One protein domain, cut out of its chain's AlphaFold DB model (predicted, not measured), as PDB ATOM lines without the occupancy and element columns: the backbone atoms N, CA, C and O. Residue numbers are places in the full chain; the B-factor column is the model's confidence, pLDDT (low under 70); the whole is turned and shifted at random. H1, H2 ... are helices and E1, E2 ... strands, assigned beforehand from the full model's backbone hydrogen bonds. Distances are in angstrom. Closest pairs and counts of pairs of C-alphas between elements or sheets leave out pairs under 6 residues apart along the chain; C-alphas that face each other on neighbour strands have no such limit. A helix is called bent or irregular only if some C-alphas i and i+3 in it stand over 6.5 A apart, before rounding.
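AT A GLANCE: This is residues 7 to 18, 104 to 156 and 201 to 315 of the 316 residues of an uncharacterized protein of Spirochaetales bacterium (UniProt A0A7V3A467). A twisted sheet of six parallel strands forms the core, with helices over both faces: H3 and H7 cover one face toward opposite edges, H5 covers the other, and H6 packs on H5. The 180 printed residues include seven named helices and six named strands, in the order E1 H1 H2 E2 H3 E3 E4 H4 H5 E5 H6 E6 H7. The sheet's order is E3 E4 E2 E1 E5 E6, and the class is mixed, helices and strands. The whole is compact, with a radius of gyration of the C-alphas of 15.5 A, and spans 43 by 33 by 33 A.

HOW THE PARTS SIT: Start at the sheet, where E3, residues 149 to 152, and E6, residues 278 to 282, are edge strands; between them are E4, residues 204 to 208, E2, residues 122 to 128, E1, residues 7 to 10, and E5, residues 237 to 241. Within hydrogen-bond range you find N 150 and O 204, N 205 and O 124, N 125 and O 8, and N 9 and O 238, each at 2.8 A, and N 279 and O 237 at 2.9 A. H3, residues 133 to 144, lies over E4 at a height over the sheet of 9.3 A; its closest C-alphas to E3 are Arg 139 and Cys 149, 5.4 A. H7, residues 294 to 313, on the same face, lies over E5 at 8.7 A. H5, residues 219 to 226, on the opposite face, lies over E4 at 10.0 A. H6, residues 256 to 272, only grazes the sheet; its residues 265 to 270 touch H5 at a steep tilt of 48 degrees, closest at C-alphas 219 and 269, 5.4 A. H4, residues 209 to 212, only grazes the sheet. H1, residues 106 to 113, is irregular, with C-alphas 107 and 110 7.2 A apart; it only just touches H7, with 3 pairs of C-alphas within 8 A, closest at 107 and 305, 7.0 A. H2, residues 115 to 118, only grazes the sheet. E5, H6 and E6 make a strand-helix-strand unit, two parallel neighbour strands with a helix between, its crossover right-handed; E2, H3, E3 and E4, H4, H5, E5 are split units, with other strands between, also right-handed. Every O i to N i+4 pair is within hydrogen-bond range in H3, H5 and H7, 12 of 13 in H6, and 1 of 4 in H1, beside 3 of 5 O i to N i+3 pairs; H2 and H4 are too short.

IN THESE COORDINATES: Find C-alpha 7 at (223.359, 223.485, 278.770), where E1 begins. E2 runs 19.1 A, H3 17.2 A and H6 24.6 A. H7 runs 28.5 A to C-alpha 313 at (220.731, 217.475, 267.234).

THE WHOLE: Residues 19 to 103 and 157 to 200 are not printed, with C-alpha gaps of 8.0 A and 27.9 A. The links E5 to H6 and E6 to H7 are long. The pLDDT is under 70 at residues 156, 250, 252 to 253 and 315.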
ATOM      1  N   LEU A   7     222.251 224.055 278.004       97.56
ATOM      2  CA  LEU A   7     223.359 223.485 278.770       97.56
ATOM      3  C   LEU A   7     223.512 222.013 278.398       97.56
ATOM      4  O   LEU A   7     222.566 221.247 278.538       97.56
ATOM      5  N   ILE A   8     224.696 221.624 277.941       98.25
ATOM      6  CA  ILE A   8     225.055 220.239 277.632       98.25
ATOM      7  C   ILE A   8     225.968 219.745 278.751       98.25
ATOM      8  O   ILE A   8     227.096 220.218 278.884       98.25
ATOM      9  N   ILE A   9     225.473 218.816 279.559       98.69
ATOM     10  CA  ILE A   9     226.190 218.174 280.659       98.69
ATOM     11  C   ILE A   9     226.640 216.793 280.189       98.69
ATOM     12  O   ILE A   9     225.824 216.001 279.725       98.69
ATOM     13  N   VAL A  10     227.930 216.499 280.313       98.75
ATOM     14  CA  VAL A  10     228.512 215.225 279.871       98.75
ATOM     15  C   VAL A  10     229.393 214.655 280.973       98.75
ATOM     16  O   VAL A  10     230.222 215.380 281.527       98.75
ATOM     17  N   ASP A  11     229.241 213.373 281.294       98.62
ATOM     18  CA  ASP A  11     230.175 212.695 282.196       98.62
ATOM     19  C   ASP A  11     231.513 212.367 281.508       98.62
ATOM     20  O   ASP A  11     231.615 212.329 280.282       98.62
ATOM     21  N   PHE A  12     232.571 212.146 282.289       98.50
ATOM     22  CA  PHE A  12     233.882 211.791 281.763       98.50
ATOM     23  C   PHE A  12     234.142 210.277 281.673       98.50
ATOM     24  O   PHE A  12     234.436 209.775 280.582       98.50
ATOM     25  N   ALA A  13     234.132 209.562 282.797       96.50
ATOM     26  CA  ALA A  13     234.559 208.165 282.851       96.50
ATOM     27  C   ALA A  13     233.440 207.271 282.307       96.50
ATOM     28  O   ALA A  13     232.288 207.437 282.660       96.50
ATOM     29  N   GLY A  14     233.738 206.379 281.360       96.00
ATOM     30  CA  GLY A  14     232.698 205.535 280.752       96.00
ATOM     31  C   GLY A  14     231.818 206.253 279.719       96.00
ATOM     32  O   GLY A  14     231.323 205.591 278.812       96.00
ATOM     33  N   THR A  15     231.722 207.588 279.767       98.38
ATOM     34  CA  THR A  15     231.014 208.413 278.770       98.38
ATOM     35  C   THR A  15     231.974 209.049 277.762       98.38
ATOM     36  O   THR A  15     232.104 208.550 276.646       98.38
ATOM     37  N   LEU A  16     232.716 210.107 278.118       98.56
ATOM     38  CA  LEU A  16     233.710 210.715 277.214       98.56
ATOM     39  C   LEU A  16     234.933 209.819 276.971       98.56
ATOM     40  O   LEU A  16     235.601 209.952 275.945       98.56
ATOM     41  N   SER A  17     235.251 208.924 277.910       98.12
ATOM     42  CA  SER A  17     236.405 208.026 277.845       98.12
ATOM     43  C   SER A  17     236.031 206.602 278.257       98.12
ATOM     44  O   SER A  17     236.091 206.231 279.432       98.12
ATOM     45  N   LEU A  18     235.748 205.755 277.261       97.25
ATOM     46  CA  LEU A  18     235.629 204.303 277.460       97.25
ATOM     47  C   LEU A  18     236.931 203.694 278.005       97.25
ATOM     48  O   LEU A  18     236.933 202.737 278.780       97.25
ATOM     49  N   ILE A 104     239.912 211.189 276.260       97.75
ATOM     50  CA  ILE A 104     238.612 211.453 275.624       97.75
ATOM     51  C   ILE A 104     238.638 210.840 274.222       97.75
ATOM     52  O   ILE A 104     239.599 211.040 273.466       97.75
ATOM     53  N   ASP A 105     237.597 210.084 273.886       98.00
ATOM     54  CA  ASP A 105     237.491 209.449 272.585       98.00
ATOM     55  C   ASP A 105     237.383 210.517 271.473       98.00
ATOM     56  O   ASP A 105     236.578 211.445 271.586       98.00
ATOM     57  N   PRO A 106     238.169 210.420 270.380       97.06
ATOM     58  CA  PRO A 106     238.123 211.391 269.285       97.06
ATOM     59  C   PRO A 106     236.746 211.563 268.629       97.06
ATOM     60  O   PRO A 106     236.501 212.607 268.030       97.06
ATOM     61  N   GLY A 107     235.847 210.583 268.761       97.56
ATOM     62  CA  GLY A 107     234.458 210.677 268.313       97.56
ATOM     63  C   GLY A 107     233.682 211.812 268.976       97.56
ATOM     64  O   GLY A 107     232.750 212.326 268.376       97.56
ATOM     65  N   TRP A 108     234.107 212.281 270.154       98.12
ATOM     66  CA  TRP A 108     233.524 213.448 270.822       98.12
ATOM     67  C   TRP A 108     234.044 214.792 270.305       98.12
ATOM     68  O   TRP A 108     233.514 215.837 270.676       98.12
ATOM     69  N   LYS A 109     235.061 214.819 269.435       95.94
ATOM     70  CA  LYS A 109     235.628 216.072 268.910       95.94
ATOM     71  C   LYS A 109     234.581 217.018 268.281       95.94
ATOM     72  O   LYS A 109     234.712 218.223 268.503       95.94
ATOM     73  N   PRO A 110     233.533 216.553 267.568       95.50
ATOM     74  CA  PRO A 110     232.474 217.433 267.066       95.50
ATOM     75  C   PRO A 110     231.738 218.219 268.162       95.50
ATOM     76  O   PRO A 110     231.353 219.361 267.920       95.50
ATOM     77  N   LEU A 111     231.609 217.678 269.379       96.31
ATOM     78  CA  LEU A 111     231.013 218.401 270.507       96.31
ATOM     79  C   LEU A 111     231.877 219.596 270.936       96.31
ATOM     80  O   LEU A 111     231.348 220.658 271.239       96.31
ATOM     81  N   PHE A 112     233.203 219.430 270.947       95.12
ATOM     82  CA  PHE A 112     234.138 220.406 271.518       95.12
ATOM     83  C   PHE A 112     234.813 221.321 270.495       95.12
ATOM     84  O   PHE A 112     235.407 222.322 270.870       95.12
ATOM     85  N   SER A 113     234.768 220.993 269.208       89.06
ATOM     86  CA  SER A 113     235.398 221.796 268.149       89.06
ATOM     87  C   SER A 113     234.491 222.018 266.933       89.06
ATOM     88  O   SER A 113     234.880 222.737 266.008       89.06
ATOM     89  N   GLY A 114     233.309 221.399 266.915       88.56
ATOM     90  CA  GLY A 114     232.303 221.549 265.865       88.56
ATOM     91  C   GLY A 114     231.268 222.628 266.182       88.56
ATOM     92  O   GLY A 114     231.519 223.548 266.965       88.56
ATOM     93  N   ASP A 115     230.101 222.509 265.558       89.81
ATOM     94  CA  ASP A 115     229.057 223.539 265.597       89.81
ATOM     95  C   ASP A 115     228.442 223.700 266.988       89.81
ATOM     96  O   ASP A 115     228.149 224.819 267.401       89.81
ATOM     97  N   PHE A 116     228.356 222.613 267.765       90.44
ATOM     98  CA  PHE A 116     227.898 222.681 269.153       90.44
ATOM     99  C   PHE A 116     228.764 223.609 270.003       90.44
ATOM    100  O   PHE A 116     228.221 224.401 270.763       90.44
ATOM    101  N   TYR A 117     230.089 223.538 269.853       90.19
ATOM    102  CA  TYR A 117     231.007 224.403 270.591       90.19
ATOM    103  C   TYR A 117     230.961 225.848 270.096       90.19
ATOM    104  O   TYR A 117     231.035 226.775 270.895       90.19
ATOM    105  N   LYS A 118     230.858 226.046 268.778       90.38
ATOM    106  CA  LYS A 118     230.899 227.377 268.154       90.38
ATOM    107  C   LYS A 118     229.611 228.179 268.348       90.38
ATOM    108  O   LYS A 118     229.649 229.403 268.265       90.38
ATOM    109  N   ASP A 119     228.486 227.515 268.590       90.50
ATOM    110  CA  ASP A 119     227.216 228.170 268.877       90.50
ATOM    111  C   ASP A 119     227.197 228.720 270.312       90.50
ATOM    112  O   ASP A 119     227.106 227.976 271.287       90.50
ATOM    113  N   ASN A 120     227.214 230.050 270.439       88.19
ATOM    114  CA  ASN A 120     227.197 230.762 271.723       88.19
ATOM    115  C   ASN A 120     225.910 230.556 272.545       88.19
ATOM    116  O   ASN A 120     225.845 230.996 273.696       88.19
ATOM    117  N   ARG A 121     224.881 229.902 271.990       91.00
ATOM    118  CA  ARG A 121     223.705 229.455 272.751       91.00
ATOM    119  C   ARG A 121     224.005 228.215 273.586       91.00
ATOM    120  O   ARG A 121     223.301 227.980 274.565       91.00
ATOM    121  N   ASN A 122     225.024 227.438 273.230       94.19
ATOM    122  CA  ASN A 122     225.397 226.228 273.943       94.19
ATOM    123  C   ASN A 122     226.469 226.532 274.987       94.19
ATOM    124  O   ASN A 122     227.530 227.084 274.701       94.19
ATOM    125  N   THR A 123     226.212 226.113 276.217       96.94
ATOM    126  CA  THR A 123     227.233 225.966 277.250       96.94
ATOM    127  C   THR A 123     227.493 224.483 277.449       96.94
ATOM    128  O   THR A 123     226.552 223.705 277.560       96.94
ATOM    129  N   ILE A 124     228.764 224.086 277.491       98.31
ATOM    130  CA  ILE A 124     229.162 222.692 277.713       98.31
ATOM    131  C   ILE A 124     229.781 222.583 279.103       98.31
ATOM    132  O   ILE A 124     230.682 223.352 279.446       98.31
ATOM    133  N   LEU A 125     229.313 221.615 279.881       98.75
ATOM    134  CA  LEU A 125     229.810 221.258 281.200       98.75
ATOM    135  C   LEU A 125     230.223 219.785 281.193       98.75
ATOM    136  O   LEU A 125     229.402 218.906 280.953       98.75
ATOM    137  N   ILE A 126     231.481 219.507 281.518       98.81
ATOM    138  CA  ILE A 126     231.906 218.160 281.901       98.81
ATOM    139  C   ILE A 126     231.713 218.040 283.414       98.81
ATOM    140  O   ILE A 126     232.388 218.745 284.165       98.81
ATOM    141  N   ALA A 127     230.793 217.188 283.860       98.69
ATOM    142  CA  ALA A 127     230.512 216.959 285.278       98.69
ATOM    143  C   ALA A 127     230.893 215.524 285.644       98.69
ATOM    144  O   ALA A 127     230.278 214.597 285.127       98.69
ATOM    145  N   THR A 128     231.875 215.334 286.528       98.50
ATOM    146  CA  THR A 128     232.434 214.005 286.831       98.50
ATOM    147  C   THR A 128     232.730 213.806 288.319       98.50
ATOM    148  O   THR A 128     233.170 214.736 288.997       98.50
ATOM    149  N   ASP A 129     232.494 212.586 288.808       97.62
ATOM    150  CA  ASP A 129     233.029 212.112 290.085       97.62
ATOM    151  C   ASP A 129     234.419 211.522 289.822       97.62
ATOM    152  O   ASP A 129     234.546 210.434 289.256       97.62
ATOM    153  N   HIS A 130     235.479 212.255 290.160       97.75
ATOM    154  CA  HIS A 130     236.847 211.836 289.868       97.75
ATOM    155  C   HIS A 130     237.859 212.420 290.856       97.75
ATOM    156  O   HIS A 130     237.582 213.341 291.620       97.75
ATOM    157  N   TYR A 131     239.075 211.890 290.818       98.31
ATOM    158  CA  TYR A 131     240.204 212.403 291.581       98.31
ATOM    159  C   TYR A 131     240.642 213.792 291.090       98.31
ATOM    160  O   TYR A 131     240.430 214.164 289.930       98.31
ATOM    161  N   ALA A 132     241.317 214.552 291.955       97.69
ATOM    162  CA  ALA A 132     241.746 215.930 291.685       97.69
ATOM    163  C   ALA A 132     242.579 216.091 290.394       97.69
ATOM    164  O   ALA A 132     242.466 217.092 289.680       97.69
ATOM    165  N   GLU A 133     243.394 215.097 290.037       98.31
ATOM    166  CA  GLU A 133     244.219 215.127 288.827       98.31
ATOM    167  C   GLU A 133     243.390 215.198 287.530       98.31
ATOM    168  O   GLU A 133     243.887 215.703 286.515       98.31
ATOM    169  N   CYS A 134     242.125 214.753 287.557       98.44
ATOM    170  CA  CYS A 134     241.225 214.741 286.403       98.44
ATOM    171  C   CYS A 134     241.018 216.139 285.812       98.44
ATOM    172  O   CYS A 134     241.087 216.323 284.597       98.44
ATOM    173  N   THR A 135     240.876 217.159 286.655       98.00
ATOM    174  CA  THR A 135     240.649 218.539 286.207       98.00
ATOM    175  C   THR A 135     241.818 219.066 285.382       98.00
ATOM    176  O   THR A 135     241.637 219.618 284.293       98.00
ATOM    177  N   SER A 136     243.047 218.858 285.858       97.06
ATOM    178  CA  SER A 136     244.252 219.255 285.119       97.06
ATOM    179  C   SER A 136     244.419 218.443 283.834       97.06
ATOM    180  O   SER A 136     244.812 218.993 282.799       97.06
ATOM    181  N   PHE A 137     244.083 217.152 283.878       97.94
ATOM    182  CA  PHE A 137     244.088 216.279 282.712       97.94
ATOM    183  C   PHE A 137     243.122 216.768 281.621       97.94
ATOM    184  O   PHE A 137     243.559 216.988 280.488       97.94
ATOM    185  N   LEU A 138     241.850 217.012 281.954       97.81
ATOM    186  CA  LEU A 138     240.823 217.483 281.019       97.81
ATOM    187  C   LEU A 138     241.190 218.838 280.414       97.81
ATOM    188  O   LEU A 138     241.137 219.001 279.195       97.81
ATOM    189  N   ARG A 139     241.648 219.789 281.240       97.38
ATOM    190  CA  ARG A 139     242.099 221.108 280.767       97.38
ATOM    191  C   ARG A 139     243.216 220.984 279.741       97.38
ATOM    192  O   ARG A 139     243.154 221.617 278.689       97.38
ATOM    193  N   ARG A 140     244.231 220.162 280.030       96.56
ATOM    194  CA  ARG A 140     245.334 219.925 279.098       96.56
ATOM    195  C   ARG A 140     244.826 219.258 277.829       96.56
ATOM    196  O   ARG A 140     245.210 219.682 276.748       96.56
ATOM    197  N   PHE A 141     243.983 218.237 277.936       95.75
ATOM    198  CA  PHE A 141     243.473 217.511 276.780       95.75
ATOM    199  C   PHE A 141     242.668 218.427 275.842       95.75
ATOM    200  O   PHE A 141     242.986 218.515 274.658       95.75
ATOM    201  N   LEU A 142     241.704 219.176 276.382       96.06
ATOM    202  CA  LEU A 142     240.883 220.133 275.636       96.06
ATOM    203  C   LEU A 142     241.717 221.266 275.024       96.06
ATOM    204  O   LEU A 142     241.484 221.654 273.882       96.06
ATOM    205  N   PHE A 143     242.760 221.731 275.716       95.12
ATOM    206  CA  PHE A 143     243.687 222.716 275.159       95.12
ATOM    207  C   PHE A 143     244.368 222.228 273.867       95.12
ATOM    208  O   PHE A 143     244.510 223.007 272.929       95.12
ATOM    209  N   HIS A 144     244.716 220.937 273.755       93.56
ATOM    210  CA  HIS A 144     245.276 220.381 272.509       93.56
ATOM    211  C   HIS A 144     244.258 220.344 271.359       93.56
ATOM    212  O   HIS A 144     244.643 220.201 270.202       93.56
ATOM    213  N   TRP A 145     242.965 220.471 271.657       94.38
ATOM    214  CA  TRP A 145     241.905 220.653 270.666       94.38
ATOM    215  C   TRP A 145     241.589 222.130 270.394       94.38
ATOM    216  O   TRP A 145     240.659 222.424 269.649       94.38
ATOM    217  N   GLY A 146     242.352 223.067 270.969       93.50
ATOM    218  CA  GLY A 146     242.093 224.504 270.863       93.50
ATOM    219  C   GLY A 146     240.900 224.970 271.701       93.50
ATOM    220  O   GLY A 146     240.366 226.053 271.470       93.50
ATOM    221  N   VAL A 147     240.467 224.160 272.668       94.88
ATOM    222  CA  VAL A 147     239.247 224.384 273.446       94.88
ATOM    223  C   VAL A 147     239.596 225.007 274.786       94.88
ATOM    224  O   VAL A 147     240.403 224.479 275.557       94.88
ATOM    225  N   ARG A 148     238.967 226.145 275.087       94.75
ATOM    226  CA  ARG A 148     239.120 226.796 276.393       94.75
ATOM    227  C   ARG A 148     238.348 226.005 277.437       94.75
ATOM    228  O   ARG A 148     237.159 225.762 277.262       94.75
ATOM    229  N   CYS A 149     239.016 225.667 278.535       95.88
ATOM    230  CA  CYS A 149     238.438 224.905 279.634       95.88
ATOM    231  C   CYS A 149     238.541 225.692 280.946       95.88
ATOM    232  O   CYS A 149     239.642 226.103 281.334       95.88
ATOM    233  N   LYS A 150     237.413 225.885 281.637       97.38
ATOM    234  CA  LYS A 150     237.312 226.624 282.898       97.38
ATOM    235  C   LYS A 150     236.778 225.723 284.022       97.38
ATOM    236  O   LYS A 150     235.596 225.387 284.009       97.38
ATOM    237  N   PRO A 151     237.612 225.353 285.005       97.50
ATOM    238  CA  PRO A 151     237.144 224.586 286.148       97.50
ATOM    239  C   PRO A 151     236.243 225.411 287.069       97.50
ATOM    240  O   PRO A 151     236.430 226.621 287.236       97.50
ATOM    241  N   ILE A 152     235.259 224.735 287.650       97.38
ATOM    242  CA  ILE A 152     234.445 225.222 288.756       97.38
ATOM    243  C   ILE A 152     235.121 224.732 290.034       97.38
ATOM    244  O   ILE A 152     235.343 223.540 290.207       97.38
ATOM    245  N   HIS A 153     235.456 225.671 290.911       91.88
ATOM    246  CA  HIS A 153     236.033 225.386 292.218       91.88
ATOM    247  C   HIS A 153     235.054 225.806 293.303       91.88
ATOM    248  O   HIS A 153     234.275 226.752 293.112       91.88
ATOM    249  N   ARG A 154     235.142 225.141 294.457       85.88
ATOM    250  CA  ARG A 154     234.471 225.589 295.673       85.88
ATOM    251  C   ARG A 154     234.822 227.056 295.938       85.88
ATOM    252  O   ARG A 154     235.968 227.472 295.763       85.88
ATOM    253  N   ARG A 155     233.840 227.860 296.357       74.38
ATOM    254  CA  ARG A 155     234.148 229.192 296.889       74.38
ATOM    255  C   ARG A 155     235.012 229.001 298.132       74.38
ATOM    256  O   ARG A 155     234.567 228.364 299.083       74.38
ATOM    257  N   GLU A 156     236.215 229.563 298.137       58.50
ATOM    258  CA  GLU A 156     236.890 229.830 299.401       58.50
ATOM    259  C   GLU A 156     235.993 230.804 300.164       58.50
ATOM    260  O   GLU A 156     235.758 231.934 299.727       58.50
ATOM    261  N   PRO A 201     234.097 231.319 271.082       82.81
ATOM    262  CA  PRO A 201     233.208 230.361 271.731       82.81
ATOM    263  C   PRO A 201     233.310 230.411 273.255       82.81
ATOM    264  O   PRO A 201     234.406 230.620 273.798       82.81
ATOM    265  N   LEU A 202     232.197 230.187 273.956       88.38
ATOM    266  CA  LEU A 202     232.194 230.058 275.416       88.38
ATOM    267  C   LEU A 202     233.184 228.963 275.865       88.38
ATOM    268  O   LEU A 202     233.421 227.996 275.141       88.38
ATOM    269  N   PRO A 203     233.833 229.100 277.037       92.88
ATOM    270  CA  PRO A 203     234.663 228.018 277.547       92.88
ATOM    271  C   PRO A 203     233.800 226.792 277.870       92.88
ATOM    272  O   PRO A 203     232.666 226.923 278.327       92.88
ATOM    273  N   VAL A 204     234.377 225.606 277.702       97.38
ATOM    274  CA  VAL A 204     233.867 224.383 278.328       97.38
ATOM    275  C   VAL A 204     234.117 224.490 279.826       97.38
ATOM    276  O   VAL A 204     235.231 224.808 280.250       97.38
ATOM    277  N   TYR A 205     233.101 224.228 280.634       98.38
ATOM    278  CA  TYR A 205     233.233 224.175 282.083       98.38
ATOM    279  C   TYR A 205     233.549 222.751 282.536       98.38
ATOM    280  O   TYR A 205     233.104 221.788 281.917       98.38
ATOM    281  N   THR A 206     234.303 222.608 283.624       98.44
ATOM    282  CA  THR A 206     234.519 221.307 284.278       98.44
ATOM    283  C   THR A 206     234.133 221.397 285.747       98.44
ATOM    284  O   THR A 206     234.669 222.243 286.461       98.44
ATOM    285  N   ALA A 207     233.243 220.521 286.196       98.50
ATOM    286  CA  ALA A 207     232.904 220.314 287.598       98.50
ATOM    287  C   ALA A 207     233.366 218.912 288.001       98.50
ATOM    288  O   ALA A 207     232.848 217.916 287.501       98.50
ATOM    289  N   ASN A 208     234.372 218.851 288.868       98.69
ATOM    290  CA  ASN A 208     234.939 217.605 289.367       98.69
ATOM    291  C   ASN A 208     234.646 217.486 290.864       98.69
ATOM    292  O   ASN A 208     234.849 218.457 291.597       98.69
ATOM    293  N   SER A 209     234.210 216.316 291.325       98.44
ATOM    294  CA  SER A 209     233.886 216.086 292.737       98.44
ATOM    295  C   SER A 209     235.036 216.457 293.674       98.44
ATOM    296  O   SER A 209     234.798 217.085 294.705       98.44
ATOM    297  N   ALA A 210     236.288 216.194 293.284       97.88
ATOM    298  CA  ALA A 210     237.457 216.507 294.108       97.88
ATOM    299  C   ALA A 210     237.737 218.015 294.241       97.88
ATOM    300  O   ALA A 210     238.308 218.447 295.242       97.88
ATOM    301  N   ASP A 211     237.323 218.825 293.260       97.94
ATOM    302  CA  ASP A 211     237.454 220.290 293.313       97.94
ATOM    303  C   ASP A 211     236.326 220.947 294.117       97.94
ATOM    304  O   ASP A 211     236.475 222.064 294.626       97.94
ATOM    305  N   LEU A 212     235.172 220.282 294.174       97.69
ATOM    306  CA  LEU A 212     233.963 220.786 294.816       97.69
ATOM    307  C   LEU A 212     233.807 220.262 296.250       97.69
ATOM    308  O   LEU A 212     233.224 220.941 297.092       97.69
ATOM    309  N   GLY A 213     234.368 219.093 296.553       97.50
ATOM    310  CA  GLY A 213     234.189 218.403 297.828       97.50
ATOM    311  C   GLY A 213     232.793 217.808 298.005       97.50
ATOM    312  O   GLY A 213     232.319 217.698 299.133       97.50
ATOM    313  N   ALA A 214     232.125 217.463 296.903       97.38
ATOM    314  CA  ALA A 214     230.814 216.818 296.890       97.38
ATOM    315  C   ALA A 214     230.711 215.860 295.699       97.38
ATOM    316  O   ALA A 214     231.312 216.124 294.658       97.38
ATOM    317  N   TRP A 215     229.940 214.779 295.823       96.62
ATOM    318  CA  TRP A 215     229.654 213.893 294.694       96.62
ATOM    319  C   TRP A 215     228.520 214.444 293.832       96.62
ATOM    320  O   TRP A 215     227.614 215.100 294.339       96.62
ATOM    321  N   LYS A 216     228.462 214.065 292.554       96.31
ATOM    322  CA  LYS A 216     227.351 214.388 291.640       96.31
ATOM    323  C   LYS A 216     225.989 213.923 292.143       96.31
ATOM    324  O   LYS A 216     224.968 214.478 291.750       96.31
ATOM    325  N   LYS A 217     225.939 212.877 292.969       93.81
ATOM    326  CA  LYS A 217     224.678 212.414 293.567       93.81
ATOM    327  C   LYS A 217     224.159 213.371 294.652       93.81
ATOM    328  O   LYS A 217     222.972 213.297 294.967       93.81
ATOM    329  N   ASP A 218     225.023 214.215 295.215       95.19
ATOM    330  CA  ASP A 218     224.718 215.099 296.336       95.19
ATOM    331  C   ASP A 218     224.242 216.476 295.823       95.19
ATOM    332  O   ASP A 218     224.854 217.036 294.907       95.19
ATOM    333  N   PRO A 219     223.189 217.078 296.413       96.25
ATOM    334  CA  PRO A 219     222.682 218.387 295.982       96.25
ATOM    335  C   PRO A 219     223.730 219.509 296.005       96.25
ATOM    336  O   PRO A 219     223.746 220.358 295.114       96.25
ATOM    337  N   SER A 220     224.653 219.476 296.971       96.69
ATOM    338  CA  SER A 220     225.703 220.488 297.142       96.69
ATOM    339  C   SER A 220     226.633 220.605 295.929       96.69
ATOM    340  O   SER A 220     227.094 221.704 295.615       96.69
ATOM    341  N   PHE A 221     226.871 219.512 295.193       97.94
ATOM    342  CA  PHE A 221     227.607 219.554 293.927       97.94
ATOM    343  C   PHE A 221     226.913 220.484 292.928       97.94
ATOM    344  O   PHE A 221     227.536 221.376 292.349       97.94
ATOM    345  N   TRP A 222     225.601 220.310 292.757       98.00
ATOM    346  CA  TRP A 222     224.812 221.073 291.794       98.00
ATOM    347  C   TRP A 222     224.561 222.506 292.240       98.00
ATOM    348  O   TRP A 222     224.529 223.392 291.393       98.00
ATOM    349  N   GLU A 223     224.465 222.765 293.543       97.44
ATOM    350  CA  GLU A 223     224.433 224.126 294.090       97.44
ATOM    351  C   GLU A 223     225.695 224.908 293.699       97.44
ATOM    352  O   GLU A 223     225.601 226.023 293.186       97.44
ATOM    353  N   MET A 224     226.880 224.299 293.838       97.19
ATOM    354  CA  MET A 224     228.150 224.915 293.432       97.19
ATOM    355  C   MET A 224     228.263 225.115 291.914       97.19
ATOM    356  O   MET A 224     228.841 226.108 291.463       97.19
ATOM    357  N   VAL A 225     227.704 224.201 291.115       97.75
ATOM    358  CA  VAL A 225     227.588 224.388 289.660       97.75
ATOM    359  C   VAL A 225     226.660 225.562 289.350       97.75
ATOM    360  O   VAL A 225     227.049 226.452 288.595       97.75
ATOM    361  N   ASN A 226     225.476 225.608 289.964       97.06
ATOM    362  CA  ASN A 226     224.456 226.638 289.766       97.06
ATOM    363  C   ASN A 226     224.956 228.044 290.138       97.06
ATOM    364  O   ASN A 226     224.636 229.026 289.475       97.06
ATOM    365  N   ASP A 227     225.825 228.126 291.139       95.69
ATOM    366  CA  ASP A 227     226.527 229.339 291.553       95.69
ATOM    367  C   ASP A 227     227.385 229.979 290.449       95.69
ATOM    368  O   ASP A 227     227.651 231.185 290.473       95.69
ATOM    369  N   LYS A 228     227.881 229.170 289.505       95.50
ATOM    370  CA  LYS A 228     228.669 229.629 288.349       95.50
ATOM    371  C   LYS A 228     227.879 229.608 287.048       95.50
ATOM    372  O   LYS A 228     228.160 230.425 286.173       95.50
ATOM    373  N   LEU A 229     226.940 228.679 286.922       95.31
ATOM    374  CA  LEU A 229     226.094 228.436 285.763       95.31
ATOM    375  C   LEU A 229     224.637 228.360 286.236       95.31
ATOM    376  O   LEU A 229     224.150 227.252 286.457       95.31
ATOM    377  N   PRO A 230     223.940 229.500 286.407       95.94
ATOM    378  CA  PRO A 230     222.572 229.507 286.916       95.94
ATOM    379  C   PRO A 230     221.658 228.639 286.046       95.94
ATOM    380  O   PRO A 230     221.362 228.973 284.902       95.94
ATOM    381  N   LEU A 231     221.217 227.501 286.578       95.62
ATOM    382  CA  LEU A 231     220.554 226.441 285.816       95.62
ATOM    383  C   LEU A 231     219.199 226.890 285.259       95.62
ATOM    384  O   LEU A 231     218.786 226.438 284.193       95.62
ATOM    385  N   LYS A 232     218.546 227.839 285.937       95.00
ATOM    386  CA  LYS A 232     217.311 228.492 285.481       95.00
ATOM    387  C   LYS A 232     217.459 229.243 284.148       95.00
ATOM    388  O   LYS A 232     216.454 229.463 283.477       95.00
ATOM    389  N   ASP A 233     218.681 229.625 283.768       94.62
ATOM    390  CA  ASP A 233     218.955 230.394 282.548       94.62
ATOM    391  C   ASP A 233     219.054 229.494 281.298       94.62
ATOM    392  O   ASP A 233     219.203 230.000 280.183       94.62
ATOM    393  N   PHE A 234     218.989 228.166 281.461       94.88
ATOM    394  CA  PHE A 234     219.159 227.192 280.382       94.88
ATOM    395  C   PHE A 234     217.894 226.362 280.150       94.88
ATOM    396  O   PHE A 234     217.334 225.772 281.074       94.88
ATOM    397  N   ARG A 235     217.476 226.251 278.887       92.75
ATOM    398  CA  ARG A 235     216.410 225.358 278.420       92.75
ATOM    399  C   ARG A 235     216.677 224.910 276.971       92.75
ATOM    400  O   ARG A 235     216.751 225.764 276.105       92.75
ATOM    401  N   PRO A 236     216.718 223.607 276.653       94.50
ATOM    402  CA  PRO A 236     216.832 222.496 277.592       94.50
ATOM    403  C   PRO A 236     218.216 222.422 278.259       94.50
ATOM    404  O   PRO A 236     219.204 222.987 277.782       94.50
ATOM    405  N   ILE A 237     218.270 221.665 279.355       97.56
ATOM    406  CA  ILE A 237     219.493 221.049 279.870       97.56
ATOM    407  C   ILE A 237     219.535 219.613 279.344       97.56
ATOM    408  O   ILE A 237     218.611 218.840 279.586       97.56
ATOM    409  N   LEU A 238     220.590 219.265 278.617       98.00
ATOM    410  CA  LEU A 238     220.805 217.949 278.023       98.00
ATOM    411  C   LEU A 238     221.901 217.236 278.806       98.00
ATOM    412  O   LEU A 238     222.998 217.772 278.931       98.00
ATOM    413  N   VAL A 239     221.622 216.048 279.327       98.56
ATOM    414  CA  VAL A 239     222.568 215.254 280.115       98.56
ATOM    415  C   VAL A 239     222.918 213.982 279.358       98.56
ATOM    416  O   VAL A 239     222.022 213.254 278.938       98.56
ATOM    417  N   ILE A 240     224.209 213.691 279.227       98.69
ATOM    418  CA  ILE A 240     224.720 212.418 278.720       98.69
ATOM    419  C   ILE A 240     225.648 211.837 279.783       98.69
ATOM    420  O   ILE A 240     226.691 212.413 280.094       98.69
ATOM    421  N   ASP A 241     225.245 210.716 280.365       98.50
ATOM    422  CA  ASP A 241     225.912 210.145 281.530       98.50
ATOM    423  C   ASP A 241     225.680 208.632 281.551       98.50
ATOM    424  O   ASP A 241     224.599 208.149 281.191       98.50
ATOM    425  N   ASP A 242     226.697 207.879 281.949       96.94
ATOM    426  CA  ASP A 242     226.588 206.443 282.161       96.94
ATOM    427  C   ASP A 242     226.185 206.116 283.604       96.94
ATOM    428  O   ASP A 242     225.843 204.975 283.894       96.94
ATOM    429  N   PHE A 243     226.189 207.094 284.513       94.56
ATOM    430  CA  PHE A 243     225.827 206.960 285.920       94.56
ATOM    431  C   PHE A 243     226.576 205.810 286.615       94.56
ATOM    432  O   PHE A 243     226.031 205.183 287.525       94.56
ATOM    433  N   GLY A 244     227.804 205.508 286.173       91.56
ATOM    434  CA  GLY A 244     228.609 204.373 286.636       91.56
ATOM    435  C   GLY A 244     228.146 202.998 286.145       91.56
ATOM    436  O   GLY A 244     228.631 201.985 286.641       91.56
ATOM    437  N   TYR A 245     227.201 202.932 285.204       92.50
ATOM    438  CA  TYR A 245     226.706 201.682 284.622       92.50
ATOM    439  C   TYR A 245     227.809 200.915 283.895       92.50
ATOM    440  O   TYR A 245     227.810 199.685 283.914       92.50
ATOM    441  N   ASN A 246     228.738 201.626 283.250       94.06
ATOM    442  CA  ASN A 246     229.758 200.981 282.435       94.06
ATOM    443  C   ASN A 246     230.905 200.400 283.276       94.06
ATOM    444  O   ASN A 246     231.727 199.683 282.713       94.06
ATOM    445  N   GLU A 247     230.967 200.660 284.588       88.88
ATOM    446  CA  GLU A 247     232.031 200.167 285.470       88.88
ATOM    447  C   GLU A 247     232.081 198.627 285.581       88.88
ATOM    448  O   GLU A 247     231.170 197.898 285.178       88.88
ATOM    449  N   HIS A 248     233.199 198.100 286.093       82.44
ATOM    450  CA  HIS A 248     233.450 196.652 286.135       82.44
ATOM    451  C   HIS A 248     232.437 195.897 286.997       82.44
ATOM    452  O   HIS A 248     231.947 196.388 288.014       82.44
ATOM    453  N   ARG A 249     232.186 194.628 286.651       70.44
ATOM    454  CA  ARG A 249     231.416 193.736 287.530       70.44
ATOM    455  C   ARG A 249     232.118 193.588 288.878       70.44
ATOM    456  O   ARG A 249     233.313 193.310 288.931       70.44
ATOM    457  N   GLY A 250     231.348 193.728 289.955       65.88
ATOM    458  CA  GLY A 250     231.873 193.705 291.322       65.88
ATOM    459  C   GLY A 250     232.342 195.070 291.825       65.88
ATOM    460  O   GLY A 250     232.621 195.190 293.013       65.88
ATOM    461  N   ASP A 251     232.365 196.103 290.975       72.25
ATOM    462  CA  ASP A 251     232.515 197.477 291.440       72.25
ATOM    463  C   ASP A 251     231.244 197.889 292.216       72.25
ATOM    464  O   ASP A 251     230.140 197.841 291.655       72.25
ATOM    465  N   PRO A 252     231.348 198.306 293.494       69.25
ATOM    466  CA  PRO A 252     230.205 198.812 294.256       69.25
ATOM    467  C   PRO A 252     229.507 200.012 293.592       69.25
ATOM    468  O   PRO A 252     228.354 200.323 293.918       69.25
ATOM    469  N   TYR A 253     230.194 200.706 292.685       65.38
ATOM    470  CA  TYR A 253     229.684 201.810 291.883       65.38
ATOM    471  C   TYR A 253     228.867 201.343 290.664       65.38
ATOM    472  O   TYR A 253     228.095 202.140 290.143       65.38
ATOM    473  N   ALA A 254     228.931 200.075 290.243       73.06
ATOM    474  CA  ALA A 254     228.180 199.535 289.096       73.06
ATOM    475  C   ALA A 254     226.800 198.941 289.462       73.06
ATOM    476  O   ALA A 254     226.068 198.445 288.603       73.06
ATOM    477  N   GLU A 255     226.416 198.947 290.745       78.50
ATOM    478  CA  GLU A 255     225.162 198.328 291.187       78.50
ATOM    479  C   GLU A 255     223.941 199.003 290.524       78.50
ATOM    480  O   GLU A 255     223.689 200.196 290.720       78.50
ATOM    481  N   ARG A 256     223.137 198.241 289.763       75.50
ATOM    482  CA  ARG A 256     222.006 198.776 288.970       75.50
ATOM    483  C   ARG A 256     220.995 199.568 289.801       75.50
ATOM    484  O   ARG A 256     220.515 200.607 289.359       75.50
ATOM    485  N   SER A 257     220.714 199.120 291.025       78.62
ATOM    486  CA  SER A 257     219.824 199.828 291.955       78.62
ATOM    487  C   SER A 257     220.349 201.232 292.301       78.62
ATOM    488  O   SER A 257     219.573 202.156 292.537       78.62
ATOM    489  N   ARG A 258     221.677 201.415 292.298       83.00
ATOM    490  CA  ARG A 258     222.353 202.694 292.542       83.00
ATOM    491  C   ARG A 258     222.422 203.560 291.291       83.00
ATOM    492  O   ARG A 258     222.469 204.778 291.429       83.00
ATOM    493  N   VAL A 259     222.460 202.971 290.094       86.94
ATOM    494  CA  VAL A 259     222.435 203.705 288.811       86.94
ATOM    495  C   VAL A 259     221.154 204.535 288.703       86.94
ATOM    496  O   VAL A 259     221.224 205.756 288.594       86.94
ATOM    497  N   GLU A 260     219.985 203.907 288.863       88.94
ATOM    498  CA  GLU A 260     218.708 204.635 288.793       88.94
ATOM    499  C   GLU A 260     218.577 205.672 289.916       88.94
ATOM    500  O   GLU A 260     218.201 206.814 289.665       88.94
ATOM    501  N   LYS A 261     219.010 205.343 291.144       90.38
ATOM    502  CA  LYS A 261     219.035 206.312 292.255       90.38
ATOM    503  C   LYS A 261     219.901 207.538 291.955       90.38
ATOM    504  O   LYS A 261     219.530 208.640 292.356       90.38
ATOM    505  N   ARG A 262     221.042 207.370 291.273       92.19
ATOM    506  CA  ARG A 262     221.916 208.481 290.856       92.19
ATOM    507  C   ARG A 262     221.241 209.347 289.800       92.19
ATOM    508  O   ARG A 262     221.238 210.566 289.963       92.19
ATOM    509  N   LYS A 263     220.610 208.737 288.793       93.81
ATOM    510  CA  LYS A 263     219.815 209.454 287.784       93.81
ATOM    511  C   LYS A 263     218.696 210.273 288.430       93.81
ATOM    512  O   LYS A 263     218.557 211.460 288.152       93.81
ATOM    513  N   ASP A 264     217.951 209.673 289.352       93.69
ATOM    514  CA  ASP A 264     216.866 210.358 290.055       93.69
ATOM    515  C   ASP A 264     217.380 211.480 290.966       93.69
ATOM    516  O   ASP A 264     216.755 212.536 291.063       93.69
ATOM    517  N   SER A 265     218.518 211.274 291.640       93.88
ATOM    518  CA  SER A 265     219.131 212.306 292.485       93.88
ATOM    519  C   SER A 265     219.592 213.504 291.662       93.88
ATOM    520  O   SER A 265     219.335 214.647 292.047       93.88
ATOM    521  N   LEU A 266     220.198 213.250 290.496       95.81
ATOM    522  CA  LEU A 266     220.550 214.285 289.530       95.81
ATOM    523  C   LEU A 266     219.308 215.085 289.120       95.81
ATOM    524  O   LEU A 266     219.288 216.304 289.271       95.81
ATOM    525  N   LEU A 267     218.263 214.410 288.632       96.12
ATOM    526  CA  LEU A 267     217.046 215.064 288.143       96.12
ATOM    527  C   LEU A 267     216.368 215.907 289.227       96.12
ATOM    528  O   LEU A 267     215.958 217.038 288.954       96.12
ATOM    529  N   ARG A 268     216.288 215.391 290.461       96.31
ATOM    530  CA  ARG A 268     215.767 216.152 291.605       96.31
ATOM    531  C   ARG A 268     216.615 217.386 291.899       96.31
ATOM    532  O   ARG A 268     216.042 218.455 292.078       96.31
ATOM    533  N   SER A 269     217.940 217.248 291.905       96.44
ATOM    534  CA  SER A 269     218.861 218.355 292.207       96.44
ATOM    535  C   SER A 269     218.811 219.450 291.143       96.44
ATOM    536  O   SER A 269     218.742 220.630 291.465       96.44
ATOM    537  N   LEU A 270     218.789 219.084 289.858       96.50
ATOM    538  CA  LEU A 270     218.653 220.066 288.780       96.50
ATOM    539  C   LEU A 270     217.290 220.773 288.852       96.50
ATOM    540  O   LEU A 270     217.226 221.998 288.738       96.50
ATOM    541  N   SER A 271     216.210 220.020 289.088       95.38
ATOM    542  CA  SER A 271     214.855 220.578 289.181       95.38
ATOM    543  C   SER A 271     214.694 221.535 290.364       95.38
ATOM    544  O   SER A 271     214.125 222.613 290.198       95.38
ATOM    545  N   SER A 272     215.223 221.193 291.546       96.38
ATOM    546  CA  SER A 272     215.148 222.062 292.731       96.38
ATOM    547  C   SER A 272     215.909 223.380 292.553       96.38
ATOM    548  O   SER A 272     215.566 224.375 293.184       96.38
ATOM    549  N   LEU A 273     216.897 223.408 291.654       96.12
ATOM    550  CA  LEU A 273     217.684 224.593 291.299       96.12
ATOM    551  C   LEU A 273     217.092 225.389 290.120       96.12
ATOM    552  O   LEU A 273     217.719 226.321 289.614       96.12
ATOM    553  N   GLY A 274     215.871 225.058 289.687       92.94
ATOM    554  CA  GLY A 274     215.125 225.809 288.674       92.94
ATOM    555  C   GLY A 274     215.317 225.323 287.236       92.94
ATOM    556  O   GLY A 274     214.760 225.928 286.311       92.94
ATOM    557  N   ALA A 275     216.045 224.220 287.018       93.88
ATOM    558  CA  ALA A 275     216.059 223.568 285.716       93.88
ATOM    559  C   ALA A 275     214.662 223.030 285.410       93.88
ATOM    560  O   ALA A 275     214.108 222.209 286.130       93.88
ATOM    561  N   SER A 276     214.077 223.509 284.325       89.19
ATOM    562  CA  SER A 276     212.648 223.306 284.052       89.19
ATOM    563  C   SER A 276     212.379 222.471 282.809       89.19
ATOM    564  O   SER A 276     211.239 222.099 282.555       89.19
ATOM    565  N   ARG A 277     213.430 222.140 282.054       94.81
ATOM    566  CA  ARG A 277     213.416 221.091 281.036       94.81
ATOM    567  C   ARG A 277     214.777 220.407 281.033       94.81
ATOM    568  O   ARG A 277     215.742 220.978 280.529       94.81
ATOM    569  N   VAL A 278     214.831 219.218 281.624       96.75
ATOM    570  CA  VAL A 278     216.022 218.366 281.656       96.75
ATOM    571  C   VAL A 278     215.731 217.114 280.844       96.75
ATOM    572  O   VAL A 278     214.739 216.434 281.093       96.75
ATOM    573  N   GLU A 279     216.596 216.811 279.887       97.12
ATOM    574  CA  GLU A 279     216.540 215.585 279.101       97.12
ATOM    575  C   GLU A 279     217.816 214.793 279.329       97.12
ATOM    576  O   GLU A 279     218.909 215.357 279.373       97.12
ATOM    577  N   VAL A 280     217.676 213.481 279.487       97.50
ATOM    578  CA  VAL A 280     218.789 212.591 279.813       97.50
ATOM    579  C   VAL A 280     218.892 211.529 278.735       97.50
ATOM    580  O   VAL A 280     217.917 210.828 278.465       97.50
ATOM    581  N   LEU A 281     220.086 211.378 278.172       97.81
ATOM    582  CA  LEU A 281     220.485 210.222 277.389       97.81
ATOM    583  C   LEU A 281     221.369 209.315 278.259       97.81
ATOM    584  O   LEU A 281     222.529 209.654 278.508       97.81
ATOM    585  N   PRO A 282     220.860 208.154 278.697       97.12
ATOM    586  CA  PRO A 282     221.679 207.159 279.373       97.12
ATOM    587  C   PRO A 282     222.731 206.581 278.417       97.12
ATOM    588  O   PRO A 282     222.388 206.054 277.355       97.12
ATOM    589  N   PHE A 283     224.007 206.661 278.787       97.81
ATOM    590  CA  PHE A 283     225.132 206.207 277.965       97.81
ATOM    591  C   PHE A 283     225.581 204.790 278.371       97.81
ATOM    592  O   PHE A 283     226.693 204.573 278.847       97.81
ATOM    593  N   TYR A 284     224.680 203.815 278.244       96.69
ATOM    594  CA  TYR A 284     224.886 202.459 278.768       96.69
ATOM    595  C   TYR A 284     225.346 201.494 277.678       96.69
ATOM    596  O   TYR A 284     224.654 201.311 276.674       96.69
ATOM    597  N   LEU A 285     226.489 200.844 277.892       95.69
ATOM    598  CA  LEU A 285     226.917 199.715 277.070       95.69
ATOM    599  C   LEU A 285     225.955 198.541 277.270       95.69
ATOM    600  O   LEU A 285     225.479 198.288 278.375       95.69
ATOM    601  N   GLU A 286     225.666 197.812 276.196       93.06
ATOM    602  CA  GLU A 286     224.805 196.627 276.265       93.06
ATOM    603  C   GLU A 286     225.547 195.487 276.975       93.06
ATOM    604  O   GLU A 286     224.957 194.699 277.722       93.06
ATOM    605  N   SER A 287     226.864 195.437 276.775       92.94
ATOM    606  CA  SER A 287     227.735 194.387 277.266       92.94
ATOM    607  C   SER A 287     228.608 194.799 278.457       92.94
ATOM    608  O   SER A 287     228.980 195.955 278.643       92.94
ATOM    609  N   SER A 288     229.010 193.798 279.250       90.38
ATOM    610  CA  SER A 288     229.944 193.956 280.373       90.38
ATOM    611  C   SER A 288     231.329 194.403 279.898       90.38
ATOM    612  O   SER A 288     231.979 193.720 279.100       90.38
ATOM    613  N   VAL A 289     231.859 195.482 280.482       91.31
ATOM    614  CA  VAL A 289     233.239 195.910 280.207       91.31
ATOM    615  C   VAL A 289     234.264 194.905 280.732       91.31
ATOM    616  O   VAL A 289     235.409 194.936 280.293       91.31
ATOM    617  N   THR A 290     233.912 193.955 281.594       87.56
ATOM    618  CA  THR A 290     234.869 192.953 282.090       87.56
ATOM    619  C   THR A 290     235.150 191.858 281.054       87.56
ATOM    620  O   THR A 290     236.315 191.552 280.797       87.56
ATOM    621  N   ASP A 291     234.108 191.340 280.403       87.50
ATOM    622  CA  ASP A 291     234.169 190.038 279.715       87.50
ATOM    623  C   ASP A 291     234.134 190.149 278.180       87.50
ATOM    624  O   ASP A 291     234.554 189.238 277.469       87.50
ATOM    625  N   THR A 292     233.671 191.277 277.641       93.56
ATOM    626  CA  THR A 292     233.397 191.409 276.202       93.56
ATOM    627  C   THR A 292     234.661 191.656 275.366       93.56
ATOM    628  O   THR A 292     235.558 192.387 275.787       93.56
ATOM    629  N   PRO A 293     234.808 191.108 274.152       95.56
ATOM    630  CA  PRO A 293     235.921 191.473 273.277       95.56
ATOM    631  C   PRO A 293     236.002 192.993 273.042       95.56
ATOM    632  O   PRO A 293     234.986 193.665 272.885       95.56
ATOM    633  N   LEU A 294     237.219 193.557 273.013       95.12
ATOM    634  CA  LEU A 294     237.395 195.015 272.897       95.12
ATOM    635  C   LEU A 294     236.750 195.586 271.630       95.12
ATOM    636  O   LEU A 294     236.176 196.664 271.693       95.12
ATOM    637  N   VAL A 295     236.840 194.868 270.506       96.75
ATOM    638  CA  VAL A 295     236.254 195.292 269.223       96.75
ATOM    639  C   VAL A 295     234.748 195.520 269.369       96.75
ATOM    640  O   VAL A 295     234.274 196.611 269.076       96.75
ATOM    641  N   GLN A 296     234.036 194.549 269.947       97.12
ATOM    642  CA  GLN A 296     232.598 194.646 270.191       97.12
ATOM    643  C   GLN A 296     232.245 195.801 271.146       97.12
ATOM    644  O   GLN A 296     231.301 196.544 270.889       97.12
ATOM    645  N   LEU A 297     233.028 196.015 272.212       96.44
ATOM    646  CA  LEU A 297     232.809 197.160 273.109       96.44
ATOM    647  C   LEU A 297     232.970 198.506 272.395       96.44
ATOM    648  O   LEU A 297     232.214 199.436 272.662       96.44
ATOM    649  N   TYR A 298     233.947 198.631 271.491       97.31
ATOM    650  CA  TYR A 298     234.098 199.853 270.704       97.31
ATOM    651  C   TYR A 298     232.946 200.047 269.723       97.31
ATOM    652  O   TYR A 298     232.513 201.178 269.548       97.31
ATOM    653  N   GLU A 299     232.426 198.987 269.110       97.88
ATOM    654  CA  GLU A 299     231.250 199.072 268.238       97.88
ATOM    655  C   GLU A 299     230.007 199.536 269.010       97.88
ATOM    656  O   GLU A 299     229.314 200.452 268.569       97.88
ATOM    657  N   GLU A 300     229.753 198.975 270.196       97.81
ATOM    658  CA  GLU A 300     228.699 199.437 271.111       97.81
ATOM    659  C   GLU A 300     228.871 200.913 271.481       97.81
ATOM    660  O   GLU A 300     227.943 201.712 271.352       97.81
ATOM    661  N   TYR A 301     230.083 201.303 271.870       98.31
ATOM    662  CA  TYR A 301     230.404 202.680 272.223       98.31
ATOM    663  C   TYR A 301     230.222 203.655 271.049       98.31
ATOM    664  O   TYR A 301     229.734 204.768 271.240       98.31
ATOM    665  N   ARG A 302     230.561 203.247 269.818       98.12
ATOM    666  CA  ARG A 302     230.322 204.045 268.602       98.12
ATOM    667  C   ARG A 302     228.831 204.222 268.331       98.12
ATOM    668  O   ARG A 302     228.406 205.344 268.082       98.12
ATOM    669  N   ARG A 303     228.023 203.170 268.496       98.31
ATOM    670  CA  ARG A 303     226.556 203.282 268.407       98.31
ATOM    671  C   ARG A 303     225.995 204.270 269.437       98.31
ATOM    672  O   ARG A 303     225.065 205.010 269.126       98.31
ATOM    673  N   LEU A 304     226.540 204.302 270.656       98.38
ATOM    674  CA  LEU A 304     226.136 205.271 271.684       98.38
ATOM    675  C   LEU A 304     226.574 206.704 271.352       98.38
ATOM    676  O   LEU A 304     225.803 207.633 271.573       98.38
ATOM    677  N   LEU A 305     227.769 206.888 270.786       98.06
ATOM    678  CA  LEU A 305     228.228 208.178 270.261       98.06
ATOM    679  C   LEU A 305     227.271 208.727 269.195       98.06
ATOM    680  O   LEU A 305     226.863 209.884 269.281       98.06
ATOM    681  N   ASP A 306     226.867 207.900 268.232       97.88
ATOM    682  CA  ASP A 306     225.933 208.311 267.179       97.88
ATOM    683  C   ASP A 306     224.575 208.711 267.773       97.88
ATOM    684  O   ASP A 306     224.036 209.775 267.460       97.88
ATOM    685  N   LYS A 307     224.056 207.911 268.716       98.06
ATOM    686  CA  LYS A 307     222.839 208.244 269.477       98.06
ATOM    687  C   LYS A 307     222.982 209.562 270.242       98.06
ATOM    688  O   LYS A 307     222.031 210.339 270.271       98.06
ATOM    689  N   ALA A 308     224.147 209.838 270.826       98.12
ATOM    690  CA  ALA A 308     224.412 211.084 271.534       98.12
ATOM    691  C   ALA A 308     224.343 212.301 270.614       98.12
ATOM    692  O   ALA A 308     223.692 213.284 270.957       98.12
ATOM    693  N   PHE A 309     224.934 212.241 269.422       97.25
ATOM    694  CA  PHE A 309     224.845 213.359 268.482       97.25
ATOM    695  C   PHE A 309     223.445 213.537 267.891       97.25
ATOM    696  O   PHE A 309     223.021 214.677 267.707       97.25
ATOM    697  N   LEU A 310     222.694 212.452 267.673       96.69
ATOM    698  CA  LEU A 310     221.276 212.542 267.306       96.69
ATOM    699  C   LEU A 310     220.450 213.212 268.410       96.69
ATOM    700  O   LEU A 310     219.666 214.110 268.120       96.69
ATOM    701  N   PHE A 311     220.672 212.830 269.669       96.31
ATOM    702  CA  PHE A 311     220.018 213.423 270.836       96.31
ATOM    703  C   PHE A 311     220.330 214.919 270.994       96.31
ATOM    704  O   PHE A 311     219.436 215.719 271.259       96.31
ATOM    705  N   LEU A 312     221.585 215.326 270.786       94.38
ATOM    706  CA  LEU A 312     221.967 216.741 270.815       94.38
ATOM    707  C   LEU A 312     221.378 217.525 269.628       94.38
ATOM    708  O   LEU A 312     221.036 218.702 269.764       94.38
ATOM    709  N   GLY A 313     221.262 216.883 268.462       89.75
ATOM    710  CA  GLY A 313     220.731 217.475 267.234       89.75
ATOM    711  C   GLY A 313     219.211 217.645 267.232       89.75
ATOM    712  O   GLY A 313     218.727 218.662 266.747       89.75
ATOM    713  N   SER A 314     218.454 216.713 267.820       84.25
ATOM    714  CA  SER A 314     216.980 216.746 267.844       84.25
ATOM    715  C   SER A 314     216.389 217.880 268.688       84.25
ATOM    716  O   SER A 314     215.178 218.082 268.683       84.25
ATOM    717  N   GLN A 315     217.235 218.597 269.430       67.12
ATOM    718  CA  GLN A 315     216.871 219.717 270.299       67.12
ATOM    719  C   GLN A 315     217.354 221.073 269.752       67.12
ATOM    720  O   GLN A 315     217.404 222.053 270.506       67.12
TER     721      GLN A 315